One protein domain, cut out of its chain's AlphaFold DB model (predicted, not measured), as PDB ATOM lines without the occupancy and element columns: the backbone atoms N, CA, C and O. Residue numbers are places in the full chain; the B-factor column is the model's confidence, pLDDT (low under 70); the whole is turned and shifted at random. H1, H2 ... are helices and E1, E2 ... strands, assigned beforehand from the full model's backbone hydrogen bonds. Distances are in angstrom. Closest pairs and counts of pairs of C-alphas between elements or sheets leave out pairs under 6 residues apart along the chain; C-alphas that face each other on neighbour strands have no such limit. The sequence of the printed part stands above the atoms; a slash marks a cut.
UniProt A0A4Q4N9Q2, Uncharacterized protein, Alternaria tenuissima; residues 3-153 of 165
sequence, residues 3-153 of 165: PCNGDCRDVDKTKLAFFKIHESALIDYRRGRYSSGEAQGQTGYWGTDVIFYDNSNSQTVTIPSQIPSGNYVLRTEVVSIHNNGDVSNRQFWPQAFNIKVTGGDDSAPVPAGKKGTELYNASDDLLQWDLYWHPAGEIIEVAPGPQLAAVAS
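Overview. This is residues 3 to 153 of the 165 residues of an uncharacterized protein of Alternaria tenuissima (UniProt A0A4Q4N9Q2). With little regular structure, this is an elongated body of long winding stretches beside one long two-stranded hairpin, E2 and E3, which runs along its length. Short E1, H1 and H2 lie toward the end where E2 ends. The printed part has 151 residues, 37 in named elements, in the order E1, H1, E2, E3, H2; the class is mixed, the sheet antiparallel. It is only just compact, close to loose, with radius of gyration of the C-alphas 17.4 A and spans of 53 by 29 by 25 A.

Along the chain. E1 is residues 26 to 28, from C-alpha (27.182, 12.729, 23.281). H1 is 47 to 54, E2 70 to 80, 31.6 A, E3 91 to 101, 29.9 A, and H2 125 to 128, ending at (30.884, 5.941, 34.285).

Arrangement. E1 pairs antiparallel with residues 45 to 46. The closest C-alphas of H1 and E2, Thr 48 and Val 78, are 7.4 A apart. Hairpin E2 and E3 is antiparallel at 161 degrees, N 74 and O 97 2.8 A apart; E3 bends by 57 degrees at residue 98. H2 and E2 are apart. In H1 every O i to N i+4 pair is within hydrogen-bond range; H2 is too short for one.

Size, cuts and confidence. The farthest C-alphas, Gly 6 and Glu 38, are 53.6 A apart. The printed part has no cut. The links E1 to H1, H1 to E2 and E3 to H2 are long. No printed residue is under 70 in pLDDT.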
ATOM      1  N   PRO A   3       4.925  17.821  39.203       98.38
ATOM      2  CA  PRO A   3       3.710  18.536  39.576       98.38
ATOM      3  C   PRO A   3       3.812  19.033  41.022       98.38
ATOM      4  O   PRO A   3       4.273  18.311  41.905       98.38
ATOM      5  N   CYS A   4       3.356  20.260  41.271       98.50
ATOM      6  CA  CYS A   4       3.334  20.828  42.621       98.50
ATOM      7  C   CYS A   4       2.129  20.344  43.438       98.50
ATOM      8  O   CYS A   4       2.169  20.398  44.662       98.50
ATOM      9  N   ASN A   5       1.069  19.863  42.768       96.19
ATOM     10  CA  ASN A   5      -0.211  19.477  43.380       96.19
ATOM     11  C   ASN A   5      -0.795  20.585  44.281       96.19
ATOM     12  O   ASN A   5      -1.351  20.319  45.343       96.19
ATOM     13  N   GLY A   6      -0.622  21.839  43.856       96.31
ATOM     14  CA  GLY A   6      -0.897  23.042  44.636       96.31
ATOM     15  C   GLY A   6      -0.072  24.227  44.130       96.31
ATOM     16  O   GLY A   6       0.360  24.239  42.973       96.31
ATOM     17  N   ASP A   7       0.159  25.227  44.979       97.62
ATOM     18  CA  ASP A   7       1.102  26.311  44.685       97.62
ATOM     19  C   ASP A   7       2.550  25.805  44.842       97.62
ATOM     20  O   ASP A   7       2.927  25.250  45.873       97.62
ATOM     21  N   CYS A   8       3.385  26.001  43.817       98.31
ATOM     22  CA  CYS A   8       4.800  25.628  43.867       98.31
ATOM     23  C   CYS A   8       5.617  26.472  44.857       98.31
ATOM     24  O   CYS A   8       6.761  26.132  45.146       98.31
ATOM     25  N   ARG A   9       5.077  27.589  45.359       97.25
ATOM     26  CA  ARG A   9       5.724  28.388  46.410       97.25
ATOM     27  C   ARG A   9       5.805  27.646  47.742       97.25
ATOM     28  O   ARG A   9       6.774  27.840  48.468       97.25
ATOM     29  N   ASP A  10       4.831  26.779  48.012       97.38
ATOM     30  CA  ASP A  10       4.665  26.102  49.303       97.38
ATOM     31  C   ASP A  10       4.992  24.601  49.235       97.38
ATOM     32  O   ASP A  10       4.892  23.883  50.230       97.38
ATOM     33  N   VAL A  11       5.374  24.098  48.055       97.94
ATOM     34  CA  VAL A  11       5.638  22.671  47.858       97.94
ATOM     35  C   VAL A  11       6.888  22.225  48.620       97.94
ATOM     36  O   VAL A  11       7.966  22.813  48.520       97.94
ATOM     37  N   ASP A  12       6.771  21.117  49.350       98.00
ATOM     38  CA  ASP A  12       7.922  20.447  49.948       98.00
ATOM     39  C   ASP A  12       8.775  19.809  48.843       98.00
ATOM     40  O   ASP A  12       8.407  18.788  48.250       98.00
ATOM     41  N   LYS A  13       9.946  20.398  48.583       97.88
ATOM     42  CA  LYS A  13      10.860  19.950  47.524       97.88
ATOM     43  C   LYS A  13      11.275  18.480  47.645       97.88
ATOM     44  O   LYS A  13      11.621  17.873  46.636       97.88
ATOM     45  N   THR A  14      11.244  17.896  48.847       98.12
ATOM     46  CA  THR A  14      11.620  16.488  49.072       98.12
ATOM     47  C   THR A  14      10.564  15.502  48.567       98.12
ATOM     48  O   THR A  14      10.859  14.323  48.362       98.12
ATOM     49  N   LYS A  15       9.339  15.984  48.323       97.88
ATOM     50  CA  LYS A  15       8.211  15.202  47.803       97.88
ATOM     51  C   LYS A  15       8.044  15.315  46.290       97.88
ATOM     52  O   LYS A  15       7.261  14.561  45.719       97.88
ATOM     53  N   LEU A  16       8.763  16.231  45.637       98.62
ATOM     54  CA  LEU A  16       8.701  16.397  44.188       98.62
ATOM     55  C   LEU A  16       9.224  15.143  43.481       98.62
ATOM     56  O   LEU A  16      10.365  14.727  43.693       98.62
ATOM     57  N   ALA A  17       8.389  14.579  42.608       98.56
ATOM     58  CA  ALA A  17       8.736  13.463  41.738       98.56
ATOM     59  C   ALA A  17       8.904  13.971  40.299       98.56
ATOM     60  O   ALA A  17       7.935  14.374  39.654       98.56
ATOM     61  N   PHE A  18      10.139  13.980  39.804       98.69
ATOM     62  CA  PHE A  18      10.496  14.527  38.503       98.69
ATOM     63  C   PHE A  18      10.434  13.470  37.399       98.69
ATOM     64  O   PHE A  18      11.067  12.421  37.500       98.69
ATOM     65  N   PHE A  19       9.731  13.786  36.316       98.38
ATOM     66  CA  PHE A  19       9.800  13.078  35.039       98.38
ATOM     67  C   PHE A  19      10.637  13.881  34.030       98.38
ATOM     68  O   PHE A  19      10.611  15.120  34.024       98.38
ATOM     69  N   LYS A  20      11.411  13.190  33.189       98.19
ATOM     70  CA  LYS A  20      12.318  13.798  32.204       98.19
ATOM     71  C   LYS A  20      11.540  14.176  30.937       98.19
ATOM     72  O   LYS A  20      10.772  13.366  30.431       98.19
ATOM     73  N   ILE A  21      11.724  15.404  30.443       97.38
ATOM     74  CA  ILE A  21      11.034  15.920  29.237       97.38
ATOM     75  C   ILE A  21      11.981  16.294  28.092       97.38
ATOM     76  O   ILE A  21      11.537  16.643  27.007       97.38
ATOM     77  N   HIS A  22      13.282  16.273  28.347       96.94
ATOM     78  CA  HIS A  22      14.318  16.558  27.369       96.94
ATOM     79  C   HIS A  22      15.619  15.948  27.883       96.94
ATOM     80  O   HIS A  22      15.880  15.989  29.088       96.94
ATOM     81  N   GLU A  23      16.442  15.436  26.976       96.94
ATOM     82  CA  GLU A  23      17.821  15.056  27.253       96.94
ATOM     83  C   GLU A  23      18.713  15.271  26.038       96.94
ATOM     84  O   GLU A  23      18.245  15.354  24.906       96.94
ATOM     85  N   SER A  24      20.005  15.407  26.304       95.94
ATOM     86  CA  SER A  24      21.067  15.414  25.311       95.94
ATOM     87  C   SER A  24      22.342  14.947  26.006       95.94
ATOM     88  O   SER A  24      22.561  15.277  27.175       95.94
ATOM     89  N   ALA A  25      23.146  14.165  25.301       96.25
ATOM     90  CA  ALA A  25      24.380  13.578  25.800       96.25
ATOM     91  C   ALA A  25      25.481  13.756  24.736       96.25
ATOM     92  O   ALA A  25      25.688  14.885  24.278       96.25
ATOM     93  N   LEU A  26      26.185  12.691  24.350       96.38
ATOM     94  CA  LEU A  26      27.182  12.729  23.281       96.38
ATOM     95  C   LEU A  26      26.474  12.648  21.923       96.38
ATOM     96  O   LEU A  26      25.721  11.713  21.668       96.38
ATOM     97  N   ILE A  27      26.690  13.643  21.063       95.62
ATOM     98  CA  ILE A  27      25.992  13.771  19.779       95.62
ATOM     99  C   ILE A  27      26.780  13.082  18.666       95.62
ATOM    100  O   ILE A  27      26.229  12.251  17.950       95.62
ATOM    101  N   ASP A  28      28.049  13.456  18.485       95.44
ATOM    102  CA  ASP A  28      28.915  12.896  17.446       95.44
ATOM    103  C   ASP A  28      30.404  13.209  17.687       95.44
ATOM    104  O   ASP A  28      30.780  13.907  18.627       95.44
ATOM    105  N   TYR A  29      31.250  12.716  16.782       95.62
ATOM    106  CA  TYR A  29      32.676  13.038  16.679       95.62
ATOM    107  C   TYR A  29      32.962  13.870  15.423       95.62
ATOM    108  O   TYR A  29      33.839  13.540  14.621       95.62
ATOM    109  N   ARG A  30      32.193  14.941  15.185       94.69
ATOM    110  CA  ARG A  30      32.371  15.778  13.984       94.69
ATOM    111  C   ARG A  30      33.806  16.297  13.845       94.69
ATOM    112  O   ARG A  30      34.521  16.527  14.826       94.69
ATOM    113  N   ARG A  31      34.230  16.504  12.595       94.12
ATOM    114  CA  ARG A  31      35.593  16.941  12.261       94.12
ATOM    115  C   ARG A  31      35.954  18.240  12.987       94.12
ATOM    116  O   ARG A  31      35.200  19.207  12.948       94.12
ATOM    117  N   GLY A  32      37.148  18.279  13.573       92.69
ATOM    118  CA  GLY A  32      37.697  19.460  14.238       92.69
ATOM    119  C   GLY A  32      38.162  19.122  15.647       92.69
ATOM    120  O   GLY A  32      38.710  18.048  15.874       92.69
ATOM    121  N   ARG A  33      37.921  20.030  16.597       91.81
ATOM    122  CA  ARG A  33      38.336  19.870  18.002       91.81
ATOM    123  C   ARG A  33      37.720  18.663  18.722       91.81
ATOM    124  O   ARG A  33      38.235  18.262  19.752       91.81
ATOM    125  N   TYR A  34      36.625  18.116  18.195       94.38
ATOM    126  CA  TYR A  34      35.883  17.005  18.800       94.38
ATOM    127  C   TYR A  34      36.433  15.628  18.400       94.38
ATOM    128  O   TYR A  34      36.137  14.637  19.056       94.38
ATOM    129  N   SER A  35      37.243  15.576  17.338       94.00
ATOM    130  CA  SER A  35      37.833  14.359  16.759       94.00
ATOM    131  C   SER A  35      39.332  14.516  16.474       94.00
ATOM    132  O   SER A  35      39.897  13.853  15.604       94.00
ATOM    133  N   SER A  36      40.002  15.426  17.184       89.81
ATOM    134  CA  SER A  36      41.447  15.622  17.072       89.81
ATOM    135  C   SER A  36      42.215  14.634  17.948       89.81
ATOM    136  O   SER A  36      41.852  14.445  19.105       89.81
ATOM    137  N   GLY A  37      43.324  14.102  17.433       87.50
ATOM    138  CA  GLY A  37      44.182  13.158  18.154       87.50
ATOM    139  C   GLY A  37      43.813  11.699  17.894       87.50
ATOM    140  O   GLY A  37      43.151  11.381  16.903       87.50
ATOM    141  N   GLU A  38      44.279  10.817  18.776       90.31
ATOM    142  CA  GLU A  38      44.005   9.382  18.700       90.31
ATOM    143  C   GLU A  38      42.513   9.092  18.854       90.31
ATOM    144  O   GLU A  38      41.836   9.694  19.686       90.31
ATOM    145  N   ALA A  39      42.009   8.129  18.079       88.62
ATOM    146  CA  ALA A  39      40.579   7.834  17.996       88.62
ATOM    147  C   ALA A  39      39.945   7.478  19.358       88.62
ATOM    148  O   ALA A  39      38.790   7.803  19.599       88.62
ATOM    149  N   GLN A  40      40.717   6.856  20.254       87.75
ATOM    150  CA  GLN A  40      40.291   6.429  21.593       87.75
ATOM    151  C   GLN A  40      40.174   7.584  22.617       87.75
ATOM    152  O   GLN A  40      39.591   7.421  23.685       87.75
ATOM    153  N   GLY A  41      40.761   8.746  22.317       86.31
ATOM    154  CA  GLY A  41      40.777   9.917  23.205       86.31
ATOM    155  C   GLY A  41      40.043  11.127  22.634       86.31
ATOM    156  O   GLY A  41      40.185  12.236  23.152       86.31
ATOM    157  N   GLN A  42      39.305  10.951  21.537       93.44
ATOM    158  CA  GLN A  42      38.513  12.025  20.951       93.44
ATOM    159  C   GLN A  42      37.438  12.448  21.949       93.44
ATOM    160  O   GLN A  42      36.699  11.616  22.438       93.44
ATOM    161  N   THR A  43      37.322  13.732  22.282       92.31
ATOM    162  CA  THR A  43      36.393  14.134  23.352       92.31
ATOM    163  C   THR A  43      34.932  14.134  22.920       92.31
ATOM    164  O   THR A  43      34.067  14.147  23.786       92.31
ATOM    165  N   GLY A  44      34.642  14.155  21.616       94.69
ATOM    166  CA  GLY A  44      33.276  14.221  21.096       94.69
ATOM    167  C   GLY A  44      32.622  15.600  21.236       94.69
ATOM    168  O   GLY A  44      33.160  16.501  21.882       94.69
ATOM    169  N   TYR A  45      31.484  15.769  20.566       96.31
ATOM    170  CA  TYR A  45      30.628  16.954  20.584       96.31
ATOM    171  C   TYR A  45      29.373  16.669  21.411       96.31
ATOM    172  O   TYR A  45      28.592  15.777  21.076       96.31
ATOM    173  N   TRP A  46      29.175  17.418  22.492       96.69
ATOM    174  CA  TRP A  46      28.149  17.148  23.498       96.69
ATOM    175  C   TRP A  46      26.995  18.144  23.435       96.69
ATOM    176  O   TRP A  46      27.121  19.254  22.918       96.69
ATOM    177  N   GLY A  47      25.877  17.803  24.077       96.50
ATOM    178  CA  GLY A  47      24.776  18.745  24.299       96.50
ATOM    179  C   GLY A  47      25.223  20.067  24.942       96.50
ATOM    180  O   GLY A  47      24.702  21.126  24.603       96.50
ATOM    181  N   THR A  48      26.241  20.045  25.810       96.50
ATOM    182  CA  THR A  48      26.824  21.266  26.391       96.50
ATOM    183  C   THR A  48      27.570  22.123  25.371       96.50
ATOM    184  O   THR A  48      27.552  23.346  25.493       96.50
ATOM    185  N   ASP A  49      28.181  21.513  24.352       97.06
ATOM    186  CA  ASP A  49      28.798  22.254  23.254       97.06
ATOM    187  C   ASP A  49      27.732  22.937  22.388       97.06
ATOM    188  O   ASP A  49      27.916  24.094  22.020       97.06
ATOM    189  N   VAL A  50      26.585  22.288  22.139       97.44
ATOM    190  CA  VAL A  50      25.437  22.917  21.452       97.44
ATOM    191  C   VAL A  50      24.958  24.150  22.218       97.44
ATOM    192  O   VAL A  50      24.756  25.213  21.635       97.44
ATOM    193  N   ILE A  51      24.792  24.030  23.538       97.56
ATOM    194  CA  ILE A  51      24.359  25.147  24.388       97.56
ATOM    195  C   ILE A  51      25.348  26.311  24.276       97.56
ATOM    196  O   ILE A  51      24.937  27.449  24.048       97.56
ATOM    197  N   PHE A  52      26.644  26.031  24.425       97.19
ATOM    198  CA  PHE A  52      27.673  27.062  24.509       97.19
ATOM    199  C   PHE A  52      28.007  27.685  23.147       97.19
ATOM    200  O   PHE A  52      27.983  28.910  23.010       97.19
ATOM    201  N   TYR A  53      28.316  26.862  22.141       96.81
ATOM    202  CA  TYR A  53      28.855  27.313  20.855       96.81
ATOM    203  C   TYR A  53      27.777  27.607  19.813       96.81
ATOM    204  O   TYR A  53      27.916  28.577  19.069       96.81
ATOM    205  N   ASP A  54      26.707  26.814  19.770       97.06
ATOM    206  CA  ASP A  54      25.713  26.906  18.695       97.06
ATOM    207  C   ASP A  54      24.531  27.802  19.098       97.06
ATOM    208  O   ASP A  54      23.980  28.524  18.269       97.06
ATOM    209  N   ASN A  55      24.181  27.815  20.389       97.44
ATOM    210  CA  ASN A  55      22.992  28.495  20.907       97.44
ATOM    211  C   ASN A  55      23.295  29.682  21.837       97.44
ATOM    212  O   ASN A  55      22.413  30.124  22.569       97.44
ATOM    213  N   SER A  56      24.514  30.232  21.812       97.50
ATOM    214  CA  SER A  56      24.888  31.432  22.590       97.50
ATOM    215  C   SER A  56      24.589  31.319  24.095       97.50
ATOM    216  O   SER A  56      24.020  32.231  24.694       97.50
ATOM    217  N   ASN A  57      24.973  30.197  24.709       96.38
ATOM    218  CA  ASN A  57      24.684  29.853  26.108       96.38
ATOM    219  C   ASN A  57      23.189  29.732  26.439       96.38
ATOM    220  O   ASN A  57      22.769  30.027  27.558       96.38
ATOM    221  N   SER A  58      22.382  29.282  25.479       95.81
ATOM    222  CA  SER A  58      20.946  29.079  25.660       95.81
ATOM    223  C   SER A  58      20.535  27.637  25.380       95.81
ATOM    224  O   SER A  58      21.081  26.960  24.509       95.81
ATOM    225  N   GLN A  59      19.522  27.177  26.111       94.75
ATOM    226  CA  GLN A  59      18.851  25.913  25.854       94.75
ATOM    227  C   GLN A  59      17.345  26.139  25.796       94.75
ATOM    228  O   GLN A  59      16.743  26.674  26.727       94.75
ATOM    229  N   THR A  60      16.732  25.660  24.717       94.94
ATOM    230  CA  THR A  60      15.279  25.655  24.548       94.94
ATOM    231  C   THR A  60      14.743  24.263  24.838       94.94
ATOM    232  O   THR A  60      15.288  23.270  24.362       94.94
ATOM    233  N   VAL A  61      13.649  24.189  25.593       94.56
ATOM    234  CA  VAL A  61      12.899  22.950  25.818       94.56
ATOM    235  C   VAL A  61      11.431  23.177  25.487       94.56
ATOM    236  O   VAL A  61      10.879  24.242  25.763       94.56
ATOM    237  N   THR A  62      10.787  22.175  24.900       95.38
ATOM    238  CA  THR A  62       9.346  22.195  24.643       95.38
ATOM    239  C   THR A  62       8.624  21.517  25.798       95.38
ATOM    240  O   THR A  62       8.940  20.384  26.153       95.38
ATOM    241  N   ILE A  63       7.640  22.201  26.381       96.75
ATOM    242  CA  ILE A  63       6.733  21.581  27.349       96.75
ATOM    243  C   ILE A  63       5.756  20.685  26.570       96.75
ATOM    244  O   ILE A  63       5.075  21.204  25.682       96.75
ATOM    245  N   PRO A  64       5.680  19.370  26.852       94.94
ATOM    246  CA  PRO A  64       4.750  18.485  26.155       94.94
ATOM    247  C   PRO A  64       3.304  18.940  26.359       94.94
ATOM    248  O   PRO A  64       2.904  19.200  27.489       94.94
ATOM    249  N   SER A  65       2.502  19.014  25.297       93.88
ATOM    250  CA  SER A  65       1.085  19.398  25.409       93.88
ATOM    251  C   SER A  65       0.209  18.289  26.001       93.88
ATOM    252  O   SER A  65      -0.909  18.547  26.429       93.88
ATOM    253  N   GLN A  66       0.719  17.056  26.051       94.75
ATOM    254  CA  GLN A  66       0.033  15.864  26.551       94.75
ATOM    255  C   GLN A  66       0.069  15.734  28.082       94.75
ATOM    256  O   GLN A  66      -0.435  14.750  28.613       94.75
ATOM    257  N   ILE A  67       0.706  16.667  28.801       97.31
ATOM    258  CA  ILE A  67       0.597  16.717  30.266       97.31
ATOM    259  C   ILE A  67      -0.594  17.601  30.661       97.31
ATOM    260  O   ILE A  67      -0.874  18.566  29.949       97.31
ATOM    261  N   PRO A  68      -1.241  17.345  31.809       97.81
ATOM    262  CA  PRO A  68      -2.299  18.210  32.323       97.81
ATOM    263  C   PRO A  68      -1.849  19.650  32.548       97.81
ATOM    264  O   PRO A  68      -0.703  19.913  32.937       97.81
ATOM    265  N   SER A  69      -2.781  20.586  32.402       98.31
ATOM    266  CA  SER A  69      -2.600  21.954  32.884       98.31
ATOM    267  C   SER A  69      -2.360  21.948  34.396       98.31
ATOM    268  O   SER A  69      -2.927  21.146  35.137       98.31
ATOM    269  N   GLY A  70      -1.517  22.853  34.893       98.19
ATOM    270  CA  GLY A  70      -1.212  22.893  36.321       98.19
ATOM    271  C   GLY A  70       0.077  23.615  36.670       98.19
ATOM    272  O   GLY A  70       0.787  24.138  35.811       98.19
ATOM    273  N   ASN A  71       0.376  23.639  37.964       98.69
ATOM    274  CA  ASN A  71       1.605  24.209  38.494       98.69
ATOM    275  C   ASN A  71       2.680  23.120  38.585       98.69
ATOM    276  O   ASN A  71       2.450  22.058  39.172       98.69
ATOM    277  N   TYR A  72       3.856  23.396  38.027       98.81
ATOM    278  CA  TYR A  72       4.977  22.464  37.981       98.81
ATOM    279  C   TYR A  72       6.276  23.141  38.414       98.81
ATOM    280  O   TYR A  72       6.512  24.313  38.119       98.81
ATOM    281  N   VAL A  73       7.167  22.360  39.024       98.81
ATOM    282  CA  VAL A  73       8.588  22.702  39.095       98.81
ATOM    283  C   VAL A  73       9.270  22.200  37.822       98.81
ATOM    284  O   VAL A  73       9.344  20.992  37.556       98.81
ATOM    285  N   LEU A  74       9.795  23.131  37.030       98.56
ATOM    286  CA  LEU A  74      10.718  22.851  35.938       98.56
ATOM    287  C   LEU A  74      12.139  22.835  36.499       98.56
ATOM    288  O   LEU A  74      12.657  23.869  36.901       98.56
ATOM    289  N   ARG A  75      12.764  21.657  36.521       98.56
ATOM    290  CA  ARG A  75      14.176  21.480  36.870       98.56
ATOM    291  C   ARG A  75      14.984  21.311  35.588       98.56
ATOM    292  O   ARG A  75      14.685  20.394  34.824       98.56
ATOM    293  N   THR A  76      15.984  22.157  35.382       97.31
ATOM    294  CA  THR A  76      16.999  22.022  34.328       97.31
ATOM    295  C   THR A  76      18.339  21.694  34.970       97.31
ATOM    296  O   THR A  76      18.541  21.959  36.155       97.31
ATOM    297  N   GLU A  77      19.244  21.069  34.227       97.88
ATOM    298  CA  GLU A  77      20.565  20.730  34.745       97.88
ATOM    299  C   GLU A  77      21.551  20.467  33.618       97.88
ATOM    300  O   GLU A  77      21.202  19.853  32.611       97.88
ATOM    301  N   VAL A  78      22.793  20.889  33.843       97.19
ATOM    302  CA  VAL A  78      23.962  20.406  33.113       97.19
ATOM    303  C   VAL A  78      24.753  19.482  34.034       97.19
ATOM    304  O   VAL A  78      24.953  19.793  35.211       97.19
ATOM    305  N   VAL A  79      25.219  18.359  33.491       96.44
ATOM    306  CA  VAL A  79      26.143  17.441  34.163       96.44
ATOM    307  C   VAL A  79      27.497  17.550  33.478       96.44
ATOM    308  O   VAL A  79      27.583  17.458  32.257       96.44
ATOM    309  N   SER A  80      28.551  17.771  34.257       95.31
ATOM    310  CA  SER A  80      29.917  17.838  33.755       95.31
ATOM    311  C   SER A  80      30.698  16.586  34.132       95.31
ATOM    312  O   SER A  80      30.765  16.213  35.307       95.31
ATOM    313  N   ILE A  81      31.313  15.972  33.119       94.12
ATOM    314  CA  ILE A  81      32.051  14.704  33.221       94.12
ATOM    315  C   ILE A  81      33.541  14.833  32.871       94.12
ATOM    316  O   ILE A  81      34.210  13.836  32.640       94.12
ATOM    317  N   HIS A  82      34.086  16.053  32.837       92.62
ATOM    318  CA  HIS A  82      35.502  16.277  32.509       92.62
ATOM    319  C   HIS A  82      36.469  15.685  33.551       92.62
ATOM    320  O   HIS A  82      37.602  15.347  33.222       92.62
ATOM    321  N   ASN A  83      36.034  15.555  34.809       91.44
ATOM    322  CA  ASN A  83      36.816  14.893  35.852       91.44
ATOM    323  C   ASN A  83      36.638  13.379  35.738       91.44
ATOM    324  O   ASN A  83      35.672  12.847  36.287       91.44
ATOM    325  N   ASN A  84      37.539  12.698  35.030       87.06
ATOM    326  CA  ASN A  84      37.574  11.231  35.007       87.06
ATOM    327  C   ASN A  84      37.974  10.657  36.377       87.06
ATOM    328  O   ASN A  84      38.520  11.361  37.229       87.06
ATOM    329  N   GLY A  85      37.692   9.369  36.591       87.25
ATOM    330  CA  GLY A  85      37.887   8.683  37.871       87.25
ATOM    331  C   GLY A  85      36.563   8.396  38.579       87.25
ATOM    332  O   GLY A  85      35.587   8.029  37.930       87.25
ATOM    333  N   ASP A  86      36.536   8.529  39.910       92.56
ATOM    334  CA  ASP A  86      35.349   8.208  40.717       92.56
ATOM    335  C   ASP A  86      34.124   9.035  40.286       92.56
ATOM    336  O   ASP A  86      34.205  10.255  40.099       92.56
ATOM    337  N   VAL A  87      32.971   8.373  40.178       92.94
ATOM    338  CA  VAL A  87      31.676   8.990  39.869       92.94
ATOM    339  C   VAL A  87      31.291  10.072  40.882       92.94
ATOM    340  O   VAL A  87      30.585  11.019  40.535       92.94
ATOM    341  N   SER A  88      31.801  10.018  42.113       93.50
ATOM    342  CA  SER A  88      31.606  11.089  43.096       93.50
ATOM    343  C   SER A  88      32.156  12.449  42.645       93.50
ATOM    344  O   SER A  88      31.767  13.474  43.199       93.50
ATOM    345  N   ASN A  89      33.055  12.476  41.655       93.44
ATOM    346  CA  ASN A  89      33.671  13.699  41.136       93.44
ATOM    347  C   ASN A  89      32.876  14.348  39.992       93.44
ATOM    348  O   ASN A  89      33.269  15.416  39.503       93.44
ATOM    349  N   ARG A  90      31.772  13.725  39.544       95.19
ATOM    350  CA  ARG A  90      30.888  14.317  38.531       95.19
ATOM    351  C   ARG A  90      30.176  15.536  39.111       95.19
ATOM    352  O   ARG A  90      29.742  15.538  40.260       95.19
ATOM    353  N   GLN A  91      30.064  16.590  38.307       96.75
ATOM    354  CA  GLN A  91      29.537  17.877  38.761       96.75
ATOM    355  C   GLN A  91      28.148  18.121  38.184       96.75
ATOM    356  O   GLN A  91      27.957  18.090  36.971       96.75
ATOM    357  N   PHE A  92      27.192  18.408  39.058       96.88
ATOM    358  CA  PHE A  92      25.788  18.598  38.717       96.88
ATOM    359  C   PHE A  92      25.386  20.051  38.978       96.88
ATOM    360  O   PHE A  92      25.632  20.574  40.066       96.88
ATOM    361  N   TRP A  93      24.750  20.697  37.998       97.38
ATOM    362  CA  TRP A  93      24.380  22.119  38.047       97.38
ATOM    363  C   TRP A  93      22.862  22.316  37.902       97.38
ATOM    364  O   TRP A  93      22.399  22.804  36.867       97.38
ATOM    365  N   PRO A  94      22.049  21.909  38.896       97.75
ATOM    366  CA  PRO A  94      20.600  22.007  38.798       97.75
ATOM    367  C   PRO A  94      20.104  23.440  38.993       97.75
ATOM    368  O   PRO A  94      20.553  24.153  39.890       97.75
ATOM    369  N   GLN A  95      19.109  23.834  38.205       98.00
ATOM    370  CA  GLN A  95      18.305  25.043  38.381       98.00
ATOM    371  C   GLN A  95      16.823  24.656  38.401       98.00
ATOM    372  O   GLN A  95      16.420  23.688  37.756       98.00
ATOM    373  N   ALA A  96      16.002  25.382  39.161       97.88
ATOM    374  CA  ALA A  96      14.582  25.081  39.307       97.88
ATOM    375  C   ALA A  96      13.724  26.342  39.183       97.88
ATOM    376  O   ALA A  96      14.053  27.383  39.747       97.88
ATOM    377  N   PHE A  97      12.603  26.215  38.477       98.44
ATOM    378  CA  PHE A  97      11.668  27.295  38.190       98.44
ATOM    379  C   PHE A  97      10.241  26.842  38.482       98.44
ATOM    380  O   PHE A  97       9.845  25.736  38.108       98.44
ATOM    381  N   ASN A  98       9.453  27.717  39.096       98.69
ATOM    382  CA  ASN A  98       8.016  27.515  39.238       98.69
ATOM    383  C   ASN A  98       7.335  27.987  37.953       98.69
ATOM    384  O   ASN A  98       7.474  29.150  37.575       98.69
ATOM    385  N   ILE A  99       6.605  27.096  37.287       98.38
ATOM    386  CA  ILE A  99       5.889  27.402  36.046       98.38
ATOM    387  C   ILE A  99       4.423  26.987  36.149       98.38
ATOM    388  O   ILE A  99       4.073  26.050  36.870       98.38
ATOM    389  N   LYS A 100       3.566  27.664  35.384       98.31
ATOM    390  CA  LYS A 100       2.166  27.285  35.191       98.31
ATOM    391  C   LYS A 100       1.964  26.849  33.745       98.31
ATOM    392  O   LYS A 100       2.106  27.657  32.833       98.31
ATOM    393  N   VAL A 101       1.635  25.579  33.555       98.12
ATOM    394  CA  VAL A 101       1.260  25.010  32.259       98.12
ATOM    395  C   VAL A 101      -0.228  25.254  32.035       98.12
ATOM    396  O   VAL A 101      -1.044  25.029  32.933       98.12
ATOM    397  N   THR A 102      -0.581  25.719  30.842       97.69
ATOM    398  CA  THR A 102      -1.962  25.992  30.422       97.69
ATOM    399  C   THR A 102      -2.235  25.339  29.074       97.69
ATOM    400  O   THR A 102      -1.342  25.328  28.230       97.69
ATOM    401  N   GLY A 103      -3.465  24.870  28.846       95.94
ATOM    402  CA  GLY A 103      -3.849  24.236  27.578       95.94
ATOM    403  C   GLY A 103      -3.270  22.830  27.398       95.94
ATOM    404  O   GLY A 103      -3.050  22.407  26.266       95.94
ATOM    405  N   GLY A 104      -2.976  22.149  28.507       95.25
ATOM    406  CA  GLY A 104      -2.582  20.746  28.520       95.25
ATOM    407  C   GLY A 104      -3.770  19.794  28.358       95.25
ATOM    408  O   GLY A 104      -4.926  20.219  28.336       95.25
ATOM    409  N   ASP A 105      -3.483  18.497  28.270       96.19
ATOM    410  CA  ASP A 105      -4.503  17.444  28.269       96.19
ATOM    411  C   ASP A 105      -4.883  17.062  29.705       96.19
ATOM    412  O   ASP A 105      -4.257  16.207  30.330       96.19
ATOM    413  N   ASP A 106      -5.923  17.704  30.237       95.38
ATOM    414  CA  ASP A 106      -6.401  17.474  31.608       95.38
ATOM    415  C   ASP A 106      -7.033  16.077  31.809       95.38
ATOM    416  O   ASP A 106      -7.333  15.696  32.941       95.38
ATOM    417  N   SER A 107      -7.231  15.299  30.734       96.00
ATOM    418  CA  SER A 107      -7.686  13.905  30.809       96.00
ATOM    419  C   SER A 107      -6.537  12.894  30.923       96.00
ATOM    420  O   SER A 107      -6.762  11.744  31.313       96.00
ATOM    421  N   ALA A 108      -5.307  13.311  30.610       95.19
ATOM    422  CA  ALA A 108      -4.125  12.465  30.668       95.19
ATOM    423  C   ALA A 108      -3.560  12.364  32.100       95.19
ATOM    424  O   ALA A 108      -3.634  13.310  32.885       95.19
ATOM    425  N   PRO A 109      -2.935  11.235  32.480       95.50
ATOM    426  CA  PRO A 109      -2.180  11.167  33.724       95.50
ATOM    427  C   PRO A 109      -0.857  11.939  33.611       95.50
ATOM    428  O   PRO A 109      -0.209  11.959  32.562       95.50
ATOM    429  N   VAL A 110      -0.392  12.513  34.725       96.06
ATOM    430  CA  VAL A 110       0.982  13.035  34.811       96.06
ATOM    431  C   VAL A 110       1.973  11.866  34.675       96.06
ATOM    432  O   VAL A 110       1.772  10.835  35.327       96.06
ATOM    433  N   PRO A 111       3.057  11.991  33.880       96.81
ATOM    434  CA  PRO A 111       4.065  10.942  33.781       96.81
ATOM    435  C   PRO A 111       4.664  10.573  35.142       96.81
ATOM    436  O   PRO A 111       4.906  11.439  35.987       96.81
ATOM    437  N   ALA A 112       4.948   9.285  35.339       96.19
ATOM    438  CA  ALA A 112       5.588   8.812  36.559       96.19
ATOM    439  C   ALA A 112       6.970   9.465  36.736       96.19
ATOM    440  O   ALA A 112       7.797   9.459  35.823       96.19
ATOM    441  N   GLY A 113       7.209  10.031  37.920       97.25
ATOM    442  CA  GLY A 113       8.461  10.698  38.267       97.25
ATOM    443  C   GLY A 113       9.293   9.938  39.300       97.25
ATOM    444  O   GLY A 113       8.837   8.972  39.913       97.25
ATOM    445  N   LYS A 114      10.518  10.417  39.527       98.38
ATOM    446  CA  LYS A 114      11.439   9.967  40.582       98.38
ATOM    447  C   LYS A 114      11.743  11.100  41.548       98.38
ATOM    448  O   LYS A 114      11.799  12.258  41.127       98.38
ATOM    449  N   LYS A 115      11.949  10.805  42.835       98.38
ATOM    450  CA  LYS A 115      12.356  11.857  43.779       98.38
ATOM    451  C   LYS A 115      13.688  12.459  43.348       98.38
ATOM    452  O   LYS A 115      14.508  11.776  42.747       98.38
ATOM    453  N   GLY A 116      13.934  13.719  43.706       97.81
ATOM    454  CA  GLY A 116      15.203  14.390  43.388       97.81
ATOM    455  C   GLY A 116      16.446  13.604  43.837       97.81
ATOM    456  O   GLY A 116      17.444  13.577  43.128       97.81
ATOM    457  N   THR A 117      16.362  12.913  44.976       97.44
ATOM    458  CA  THR A 117      17.427  12.060  45.539       97.44
ATOM    459  C   THR A 117      17.564  10.695  44.863       97.44
ATOM    460  O   THR A 117      18.465   9.941  45.200       97.44
ATOM    461  N   GLU A 118      16.652  10.356  43.957       97.62
ATOM    462  CA  GLU A 118      16.584   9.078  43.239       97.62
ATOM    463  C   GLU A 118      16.769   9.281  41.729       97.62
ATOM    464  O   GLU A 118      16.469   8.378  40.950       97.62
ATOM    465  N   LEU A 119      17.182  10.482  41.302       97.62
ATOM    466  CA  LEU A 119      17.399  10.762  39.887       97.62
ATOM    467  C   LEU A 119      18.574   9.942  39.371       97.62
ATOM    468  O   LEU A 119      18.380   9.163  38.453       97.62
ATOM    469  N   TYR A 120      19.746  10.073  39.985       97.00
ATOM    470  CA  TYR A 120      20.982   9.474  39.481       97.00
ATOM    471  C   TYR A 120      21.330   8.181  40.196       97.00
ATOM    472  O   TYR A 120      21.161   8.068  41.412       97.00
ATOM    473  N   ASN A 121      21.887   7.240  39.441       95.31
ATOM    474  CA  ASN A 121      22.596   6.098  39.991       95.31
ATOM    475  C   ASN A 121      24.080   6.219  39.648       95.31
ATOM    476  O   ASN A 121      24.430   6.616  38.543       95.31
ATOM    477  N   ALA A 122      24.965   5.837  40.570       94.50
ATOM    478  CA  ALA A 122      26.391   5.776  40.273       94.50
ATOM    479  C   ALA A 122      26.687   4.884  39.054       94.50
ATOM    480  O   ALA A 122      27.644   5.150  38.342       94.50
ATOM    481  N   SER A 123      25.864   3.865  38.789       94.69
ATOM    482  CA  SER A 123      25.978   2.984  37.625       94.69
ATOM    483  C   SER A 123      25.360   3.538  36.336       94.69
ATOM    484  O   SER A 123      25.262   2.783  35.379       94.69
ATOM    485  N   ASP A 124      24.886   4.788  36.296       95.56
ATOM    486  CA  ASP A 124      24.422   5.389  35.042       95.56
ATOM    487  C   ASP A 124      25.606   5.467  34.061       95.56
ATOM    488  O   ASP A 124      26.645   6.045  34.396       95.56
ATOM    489  N   ASP A 125      25.451   4.922  32.849       93.69
ATOM    490  CA  ASP A 125      26.544   4.761  31.871       93.69
ATOM    491  C   ASP A 125      27.311   6.072  31.616       93.69
ATOM    492  O   ASP A 125      28.541   6.092  31.574       93.69
ATOM    493  N   LEU A 126      26.602   7.208  31.550       94.38
ATOM    494  CA  LEU A 126      27.220   8.522  31.325       94.38
ATOM    495  C   LEU A 126      28.093   8.962  32.492       94.38
ATOM    496  O   LEU A 126      29.104   9.632  32.293       94.38
ATOM    497  N   LEU A 127      27.724   8.593  33.714       95.25
ATOM    498  CA  LEU A 127      28.516   8.925  34.890       95.25
ATOM    499  C   LEU A 127      29.770   8.050  34.987       95.25
ATOM    500  O   LEU A 127      30.782   8.510  35.522       95.25
ATOM    501  N   GLN A 128      29.735   6.843  34.418       93.69
ATOM    502  CA  GLN A 128      30.884   5.941  34.285       93.69
ATOM    503  C   GLN A 128      31.806   6.300  33.107       93.69
ATOM    504  O   GLN A 128      32.934   5.822  33.052       93.69
ATOM    505  N   TRP A 129      31.363   7.165  32.190       92.69
ATOM    506  CA  TRP A 129      32.102   7.506  30.973       92.69
ATOM    507  C   TRP A 129      33.472   8.143  31.250       92.69
ATOM    508  O   TRP A 129      33.572   9.189  31.902       92.69
ATOM    509  N   ASP A 130      34.536   7.551  30.710       92.19
ATOM    510  CA  ASP A 130      35.868   8.154  30.698       92.19
ATOM    511  C   ASP A 130      36.031   9.006  29.432       92.19
ATOM    512  O   ASP A 130      36.225   8.507  28.320       92.19
ATOM    513  N   LEU A 131      35.969  10.328  29.603       91.00
ATOM    514  CA  LEU A 131      36.020  11.274  28.489       91.00
ATOM    515  C   LEU A 131      37.338  11.206  27.695       91.00
ATOM    516  O   LEU A 131      37.363  11.616  26.538       91.00
ATOM    517  N   TYR A 132      38.420  10.704  28.296       88.69
ATOM    518  CA  TYR A 132      39.761  10.694  27.703       88.69
ATOM    519  C   TYR A 132      40.248   9.282  27.344       88.69
ATOM    520  O   TYR A 132      41.324   9.146  26.761       88.69
ATOM    521  N   TRP A 133      39.474   8.243  27.674       90.31
ATOM    522  CA  TRP A 133      39.814   6.849  27.412       90.31
ATOM    523  C   TRP A 133      38.568   5.969  27.221       90.31
ATOM    524  O   TRP A 133      38.179   5.203  28.104       90.31
ATOM    525  N   HIS A 134      37.962   6.037  26.037       89.88
ATOM    526  CA  HIS A 134      36.775   5.257  25.663       89.88
ATOM    527  C   HIS A 134      36.951   4.614  24.279       89.88
ATOM    528  O   HIS A 134      37.794   5.054  23.495       89.88
ATOM    529  N   PRO A 135      36.198   3.553  23.943       88.56
ATOM    530  CA  PRO A 135      36.261   2.953  22.617       88.56
ATOM    531  C   PRO A 135      35.986   3.971  21.504       88.56
ATOM    532  O   PRO A 135      35.063   4.781  21.568       88.56
ATOM    533  N   ALA A 136      36.816   3.931  20.461       89.94
ATOM    534  CA  ALA A 136      36.753   4.893  19.370       89.94
ATOM    535  C   ALA A 136      35.379   4.892  18.679       89.94
ATOM    536  O   ALA A 136      34.925   3.858  18.187       89.94
ATOM    537  N   GLY A 137      34.761   6.072  18.584       87.19
ATOM    538  CA  GLY A 137      33.483   6.268  17.895       87.19
ATOM    539  C   GLY A 137      32.246   5.809  18.674       87.19
ATOM    540  O   GLY A 137      31.151   5.838  18.114       87.19
ATOM    541  N   GLU A 138      32.393   5.392  19.932       90.88
ATOM    542  CA  GLU A 138      31.263   5.035  20.787       90.88
ATOM    543  C   GLU A 138      30.486   6.282  21.222       90.88
ATOM    544  O   GLU A 138      31.068   7.279  21.633       90.88
ATOM    545  N   ILE A 139      29.157   6.234  21.133       91.19
ATOM    546  CA  ILE A 139      28.286   7.324  21.578       91.19
ATOM    547  C   ILE A 139      27.486   6.895  22.799       91.19
ATOM    548  O   ILE A 139      27.083   5.739  22.919       91.19
ATOM    549  N   ILE A 140      27.184   7.863  23.659       91.06
ATOM    550  CA  ILE A 140      26.195   7.707  24.713       91.06
ATOM    551  C   ILE A 140      24.998   8.604  24.429       91.06
ATOM    552  O   ILE A 140      25.081   9.829  24.493       91.06
ATOM    553  N   GLU A 141      23.877   7.979  24.082       89.00
ATOM    554  CA  GLU A 141      22.673   8.689  23.640       89.00
ATOM    555  C   GLU A 141      21.791   9.141  24.811       89.00
ATOM    556  O   GLU A 141      21.051  10.119  24.700       89.00
ATOM    557  N   VAL A 142      21.870   8.431  25.940       93.56
ATOM    558  CA  VAL A 142      20.980   8.620  27.089       93.56
ATOM    559  C   VAL A 142      21.707   9.394  28.183       93.56
ATOM    560  O   VAL A 142      22.768   8.989  28.659       93.56
ATOM    561  N   ALA A 143      21.124  10.515  28.603       95.50
ATOM    562  CA  ALA A 143      21.624  11.265  29.746       95.50
ATOM    563  C   ALA A 143      21.279  10.517  31.047       95.50
ATOM    564  O   ALA A 143      20.250   9.834  31.102       95.50
ATOM    565  N   PRO A 144      22.053  10.685  32.135       95.88
ATOM    566  CA  PRO A 144      21.771  10.008  33.394       95.88
ATOM    567  C   PRO A 144      20.399  10.437  33.927       95.88
ATOM    568  O   PRO A 144      19.822  11.451  33.503       95.88
ATOM    569  N   GLY A 145      19.840   9.662  34.848       95.25
ATOM    570  CA  GLY A 145      18.498   9.930  35.349       95.25
ATOM    571  C   GLY A 145      17.406   8.980  34.849       95.25
ATOM    572  O   GLY A 145      17.672   8.027  34.117       95.25
ATOM    573  N   PRO A 146      16.131   9.262  35.188       95.06
ATOM    574  CA  PRO A 146      15.007   8.494  34.664       95.06
ATOM    575  C   PRO A 146      14.945   8.577  33.135       95.06
ATOM    576  O   PRO A 146      15.392   9.558  32.538       95.06
ATOM    577  N   GLN A 147      14.334   7.572  32.506       94.94
ATOM    578  CA  GLN A 147      14.070   7.585  31.068       94.94
ATOM    579  C   GLN A 147      13.237   8.806  30.656       94.94
ATOM    580  O   GLN A 147      12.428   9.322  31.439       94.94
ATOM    581  N   LEU A 148      13.419   9.248  29.408       96.12
ATOM    582  CA  LEU A 148      12.562  10.258  28.802       96.12
ATOM    583  C   LEU A 148      11.097   9.825  28.894       96.12
ATOM    584  O   LEU A 148      10.736   8.712  28.512       96.12
ATOM    585  N   ALA A 149      10.237  10.705  29.403       96.12
ATOM    586  CA  ALA A 149       8.815  10.414  29.474       96.12
ATOM    587  C   ALA A 149       8.245  10.223  28.060       96.12
ATOM    588  O   ALA A 149       8.571  10.980  27.147       96.12
ATOM    589  N   ALA A 150       7.327   9.269  27.883       93.19
ATOM    590  CA  ALA A 150       6.719   8.986  26.576       93.19
ATOM    591  C   ALA A 150       6.044  10.218  25.941       93.19
ATOM    592  O   ALA A 150       6.060  10.382  24.725       93.19
ATOM    593  N   VAL A 151       5.519  11.135  26.762       90.06
ATOM    594  CA  VAL A 151       4.950  12.416  26.302       90.06
ATOM    595  C   VAL A 151       5.983  13.344  25.649       90.06
ATOM    596  O   VAL A 151       5.617  14.201  24.855       90.06
ATOM    597  N   ALA A 152       7.264  13.180  25.979       85.94
ATOM    598  CA  ALA A 152       8.376  13.956  25.440       85.94
ATOM    599  C   ALA A 152       9.097  13.249  24.286       85.94
ATOM    600  O   ALA A 152       9.796  13.897  23.507       85.94
ATOM    601  N   SER A 153       8.913  11.934  24.134       75.81
ATOM    602  CA  SER A 153       9.310  11.261  22.905       75.81
ATOM    603  C   SER A 153       8.417  11.767  21.775       75.81
ATOM    604  O   SER A 153       7.198  11.593  21.810       75.81
TER     605      SER A 153